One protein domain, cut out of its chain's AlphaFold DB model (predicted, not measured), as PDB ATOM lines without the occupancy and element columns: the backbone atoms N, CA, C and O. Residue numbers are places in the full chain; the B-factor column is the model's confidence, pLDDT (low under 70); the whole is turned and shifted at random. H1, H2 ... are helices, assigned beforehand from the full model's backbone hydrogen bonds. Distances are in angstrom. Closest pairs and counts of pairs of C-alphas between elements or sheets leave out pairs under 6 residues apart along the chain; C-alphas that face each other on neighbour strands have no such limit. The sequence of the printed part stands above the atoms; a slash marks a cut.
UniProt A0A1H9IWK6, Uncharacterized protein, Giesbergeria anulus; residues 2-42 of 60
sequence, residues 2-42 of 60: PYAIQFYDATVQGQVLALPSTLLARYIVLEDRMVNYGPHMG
ATOM      1  N   PRO A   2       5.443  25.786 -11.263       61.81
ATOM      2  CA  PRO A   2       6.360  26.718 -11.916       61.81
ATOM      3  C   PRO A   2       5.835  28.148 -11.751       61.81
ATOM      4  O   PRO A   2       4.642  28.395 -11.939       61.81
ATOM      5  N   TYR A   3       6.701  29.071 -11.347       64.94
ATOM      6  CA  TYR A   3       6.334  30.479 -11.206       64.94
ATOM      7  C   TYR A   3       6.240  31.131 -12.589       64.94
ATOM      8  O   TYR A   3       7.055  30.845 -13.459       64.94
ATOM      9  N   ALA A   4       5.253  32.003 -12.796       67.25
ATOM     10  CA  ALA A   4       5.105  32.762 -14.035       67.25
ATOM     11  C   ALA A   4       5.592  34.201 -13.828       67.25
ATOM     12  O   ALA A   4       5.187  34.863 -12.870       67.25
ATOM     13  N   ILE A   5       6.447  34.683 -14.728       72.25
ATOM     14  CA  ILE A   5       6.940  36.062 -14.731       72.25
ATOM     15  C   ILE A   5       6.029  36.867 -15.659       72.25
ATOM     16  O   ILE A   5       5.925  36.566 -16.847       72.25
ATOM     17  N   GLN A   6       5.335  37.864 -15.112       76.94
ATOM     18  CA  GLN A   6       4.560  38.828 -15.894       76.94
ATOM     19  C   GLN A   6       5.256  40.180 -15.866       76.94
ATOM     20  O   GLN A   6       5.580  40.708 -14.801       76.94
ATOM     21  N   PHE A   7       5.468  40.745 -17.052       76.88
ATOM     22  CA  PHE A   7       5.945  42.111 -17.187       76.88
ATOM     23  C   PHE A   7       4.819  43.090 -16.861       76.88
ATOM     24  O   PHE A   7       3.662  42.858 -17.201       76.88
ATOM     25  N   TYR A   8       5.180  44.199 -16.219       75.81
ATOM     26  CA  TYR A   8       4.238  45.267 -15.886       75.81
ATOM     27  C   TYR A   8       3.631  45.927 -17.136       75.81
ATOM     28  O   TYR A   8       2.462  46.297 -17.120       75.81
ATOM     29  N   ASP A   9       4.416  46.064 -18.212       82.12
ATOM     30  CA  ASP A   9       4.001  46.713 -19.458       82.12
ATOM     31  C   ASP A   9       4.785  46.161 -20.666       82.12
ATOM     32  O   ASP A   9       5.932  45.715 -20.527       82.12
ATOM     33  N   ALA A  10       4.198  46.237 -21.865       83.50
ATOM     34  CA  ALA A  10       4.830  45.812 -23.119       83.50
ATOM     35  C   ALA A  10       6.095  46.627 -23.456       83.50
ATOM     36  O   ALA A  10       7.030  46.114 -24.073       83.50
ATOM     37  N   THR A  11       6.167  47.880 -23.002       84.06
ATOM     38  CA  THR A  11       7.343  48.748 -23.151       84.06
ATOM     39  C   THR A  11       8.545  48.186 -22.395       84.06
ATOM     40  O   THR A  11       9.660  48.164 -22.915       84.06
ATOM     41  N   VAL A  12       8.313  47.683 -21.178       82.25
ATOM     42  CA  VAL A  12       9.357  47.075 -20.341       82.25
ATOM     43  C   VAL A  12       9.865  45.793 -20.995       82.25
ATOM     44  O   VAL A  12      11.073  45.589 -21.086       82.25
ATOM     45  N   GLN A  13       8.961  44.971 -21.535       82.56
ATOM     46  CA  GLN A  13       9.339  43.778 -22.293       82.56
ATOM     47  C   GLN A  13      10.207  44.135 -23.514       82.56
ATOM     48  O   GLN A  13      11.241  43.507 -23.739       82.56
ATOM     49  N   GLY A  14       9.840  45.178 -24.265       84.19
ATOM     50  CA  GLY A  14      10.631  45.664 -25.400       84.19
ATOM     51  C   GLY A  14      12.033  46.137 -25.001       84.19
ATOM     52  O   GLY A  14      13.004  45.833 -25.689       84.19
ATOM     53  N   GLN A  15      12.163  46.819 -23.861       85.19
ATOM     54  CA  GLN A  15      13.463  47.254 -23.339       85.19
ATOM     55  C   GLN A  15      14.348  46.084 -22.905       85.19
ATOM     56  O   GLN A  15      15.545  46.109 -23.174       85.19
ATOM     57  N   VAL A  16      13.772  45.048 -22.287       83.25
ATOM     58  CA  VAL A  16      14.502  43.824 -21.914       83.25
ATOM     59  C   VAL A  16      15.011  43.092 -23.157       83.25
ATOM     60  O   VAL A  16      16.159  42.650 -23.183       83.25
ATOM     61  N   LEU A  17      14.197  43.019 -24.213       82.25
ATOM     62  CA  LEU A  17      14.588  42.420 -25.494       82.25
ATOM     63  C   LEU A  17      15.626  43.254 -26.260       82.25
ATOM     64  O   LEU A  17      16.393  42.701 -27.042       82.25
ATOM     65  N   ALA A  18      15.673  44.569 -26.027       89.06
ATOM     66  CA  ALA A  18      16.667  45.471 -26.605       89.06
ATOM     67  C   ALA A  18      18.014  45.466 -25.856       89.06
ATOM     68  O   ALA A  18      18.953  46.147 -26.277       89.06
ATOM     69  N   LEU A  19      18.131  44.727 -24.745       85.06
ATOM     70  CA  LEU A  19      19.387  44.621 -24.010       85.06
ATOM     71  C   LEU A  19      20.461  43.905 -24.846       85.06
ATOM     72  O   LEU A  19      20.157  43.002 -25.628       85.06
ATOM     73  N   PRO A  20      21.747  44.239 -24.634       90.00
ATOM     74  CA  PRO A  20      22.856  43.482 -25.198       90.00
ATOM     75  C   PRO A  20      22.724  41.990 -24.881       90.00
ATOM     76  O   PRO A  20      22.341  41.610 -23.771       90.00
ATOM     77  N   SER A  21      23.114  41.136 -25.828       84.00
ATOM     78  CA  SER A  21      23.001  39.674 -25.719       84.00
ATOM     79  C   SER A  21      23.623  39.099 -24.438       84.00
ATOM     80  O   SER A  21      23.125  38.118 -23.887       84.00
ATOM     81  N   THR A  22      24.665  39.741 -23.908       85.81
ATOM     82  CA  THR A  22      25.320  39.375 -22.643       85.81
ATOM     83  C   THR A  22      24.436  39.592 -21.413       85.81
ATOM     84  O   THR A  22      24.468  38.787 -20.483       85.81
ATOM     85  N   LEU A  23      23.637  40.659 -21.389       85.25
ATOM     86  CA  LEU A  23      22.679  40.957 -20.321       85.25
ATOM     87  C   LEU A  23      21.432  40.084 -20.450       85.25
ATOM     88  O   LEU A  23      20.974  39.528 -19.454       85.25
ATOM     89  N   LEU A  24      20.946  39.901 -21.677       86.69
ATOM     90  CA  LEU A  24      19.773  39.082 -21.971       86.69
ATOM     91  C   LEU A  24      20.006  37.610 -21.589       86.69
ATOM     92  O   LEU A  24      19.158  36.998 -20.945       86.69
ATOM     93  N   ALA A  25      21.191  37.057 -21.868       85.94
ATOM     94  CA  ALA A  25      21.543  35.700 -21.444       85.94
ATOM     95  C   ALA A  25      21.509  35.532 -19.913       85.94
ATOM     96  O   ALA A  25      21.002  34.535 -19.403       85.94
ATOM     97  N   ARG A  26      22.017  36.520 -19.162       84.69
ATOM     98  CA  ARG A  26      21.986  36.495 -17.688       84.69
ATOM     99  C   ARG A  26      20.565  36.625 -17.153       84.69
ATOM    100  O   ARG A  26      20.244  35.984 -16.158       84.69
ATOM    101  N   TYR A  27      19.740  37.428 -17.821       84.00
ATOM    102  CA  TYR A  27      18.328  37.584 -17.505       84.00
ATOM    103  C   TYR A  27      17.574  36.257 -17.668       84.00
ATOM    104  O   TYR A  27      16.979  35.796 -16.702       84.00
ATOM    105  N   ILE A  28      17.715  35.566 -18.806       83.56
ATOM    106  CA  ILE A  28      17.077  34.255 -19.040       83.56
ATOM    107  C   ILE A  28      17.510  33.215 -17.995       83.56
ATOM    108  O   ILE A  28      16.679  32.491 -17.456       83.56
ATOM    109  N   VAL A  29      18.807  33.147 -17.671       85.62
ATOM    110  CA  VAL A  29      19.315  32.218 -16.641       85.62
ATOM    111  C   VAL A  29      18.719  32.526 -15.264       85.62
ATOM    112  O   VAL A  29      18.495  31.616 -14.466       85.62
ATOM    113  N   LEU A  30      18.478  33.803 -14.960       81.31
ATOM    114  CA  LEU A  30      17.838  34.207 -13.716       81.31
ATOM    115  C   LEU A  30      16.352  33.834 -13.712       81.31
ATOM    116  O   LEU A  30      15.885  33.281 -12.719       81.31
ATOM    117  N   GLU A  31      15.641  34.077 -14.816       81.19
ATOM    118  CA  GLU A  31      14.238  33.689 -14.977       81.19
ATOM    119  C   GLU A  31      14.050  32.182 -14.809       81.19
ATOM    120  O   GLU A  31      13.219  31.768 -14.006       81.19
ATOM    121  N   ASP A  32      14.867  31.358 -15.469       80.38
ATOM    122  CA  ASP A  32      14.807  29.896 -15.343       80.38
ATOM    123  C   ASP A  32      14.971  29.445 -13.882       80.38
ATOM    124  O   ASP A  32      14.223  28.605 -13.374       80.38
ATOM    125  N   ARG A  33      15.886  30.079 -13.140       77.06
ATOM    126  CA  ARG A  33      16.029  29.801 -11.707       77.06
ATOM    127  C   ARG A  33      14.830  30.288 -10.891       77.06
ATOM    128  O   ARG A  33      14.448  29.606  -9.948       77.06
ATOM    129  N   MET A  34      14.225  31.426 -11.222       74.56
ATOM    130  CA  MET A  34      13.018  31.917 -10.541       74.56
ATOM    131  C   MET A  34      11.796  31.032 -10.823       74.56
ATOM    132  O   MET A  34      10.981  30.831  -9.927       74.56
ATOM    133  N   VAL A  35      11.683  30.458 -12.024       74.94
ATOM    134  CA  VAL A  35      10.622  29.505 -12.392       74.94
ATOM    135  C   VAL A  35      10.783  28.193 -11.619       74.94
ATOM    136  O   VAL A  35       9.797  27.670 -11.093       74.94
ATOM    137  N   ASN A  36      12.020  27.694 -11.519       74.19
ATOM    138  CA  ASN A  36      12.342  26.405 -10.904       74.19
ATOM    139  C   ASN A  36      12.394  26.446  -9.364       74.19
ATOM    140  O   ASN A  36      11.906  25.521  -8.715       74.19
ATOM    141  N   TYR A  37      12.961  27.502  -8.771       70.38
ATOM    142  CA  TYR A  37      13.178  27.623  -7.318       70.38
ATOM    143  C   TYR A  37      12.246  28.634  -6.634       70.38
ATOM    144  O   TYR A  37      12.132  28.640  -5.409       70.38
ATOM    145  N   GLY A  38      11.554  29.471  -7.406       64.31
ATOM    146  CA  GLY A  38      10.708  30.544  -6.895       64.31
ATOM    147  C   GLY A  38      11.451  31.846  -6.582       64.31
ATOM    148  O   GLY A  38      12.677  31.871  -6.471       64.31
ATOM    149  N   PRO A  39      10.708  32.957  -6.406       59.78
ATOM    150  CA  PRO A  39      11.256  34.280  -6.086       59.78
ATOM    151  C   PRO A  39      11.872  34.358  -4.680       59.78
ATOM    152  O   PRO A  39      12.477  35.363  -4.315       59.78
ATOM    153  N   HIS A  40      11.732  33.299  -3.880       53.94
ATOM    154  CA  HIS A  40      12.301  33.170  -2.545       53.94
ATOM    155  C   HIS A  40      13.749  32.651  -2.603       53.94
ATOM    156  O   HIS A  40      14.119  31.693  -1.931       53.94
ATOM    157  N   MET A  41      14.607  33.309  -3.385       56.28
ATOM    158  CA  MET A  41      16.043  33.217  -3.130       56.28
ATOM    159  C   MET A  41      16.327  34.083  -1.907       56.28
ATOM    160  O   MET A  41      16.340  35.309  -2.002       56.28
ATOM    161  N   GLY A  42      16.486  33.453  -0.740       47.41
ATOM    162  CA  GLY A  42      16.897  34.147   0.482       47.41
ATOM    163  C   GLY A  42      18.064  35.114   0.224       47.41
ATOM    164  O   GLY A  42      18.877  34.891  -0.674       47.41
TER     165      GLY A  42
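AT A GLANCE: This is residues 2 to 42 of the 60 residues of an uncharacterized protein of Giesbergeria anulus (UniProt A0A1H9IWK6). The printed part makes an open, hollow frame: an extended stretch, residues 2 to 9, forms one side, the short helix H1 forms the far end, and the longer helix H2 returns along the other side, back toward the first residues. H1 and H2 meet at a corner through a tight link, and residues 38 to 42 make a tail beyond H2. The printed part has 41 residues with two named helices, H1 then H2, and no named strand; the class is all helix. It is only just loose, close to compact, with a radius of gyration of the C-alphas of 11.1 A, and the C-alphas span 28 by 23 by 16 A.

HOW THE PARTS SIT: After residues 2 to 9 comes H1, residues 10 to 17. Residues 8 to 15, of which 10 to 15 belong to H1, stand free. A tight link of 3 residues joins H1 to H2, residues 21 to 37. H1 and H2 are close but not clearly touching, with 2 pairs of C-alphas within 8 A; the closest are those of Val 16 and Leu 24, 7.1 A apart. Their lines stand at a steep tilt of 68 degrees, only just short of about perpendicular, and they run opposite ways. Their centres are 15.2 A apart. In H1 every O i to N i+4 pair is within hydrogen-bond range; in H2, 12 of 13 are.

IN THESE COORDINATES: The printed part begins with C-alpha 2 at (6.360, 26.718, -11.916). H1 begins with C-alpha 10 at (4.830, 45.812, -23.119) and is 10.6 A from first to last C-alpha. H2 measures 24.1 A in the same way and ends with C-alpha 37 at (13.178, 27.623, -7.318).

THE WHOLE: The two C-alphas farthest apart are those of Thr 11 and Gly 42, at 29.4 A. The printed part has no cut. Its mean pLDDT is 77.3, and residues 2 to 4 and 38 to 42 are under 70.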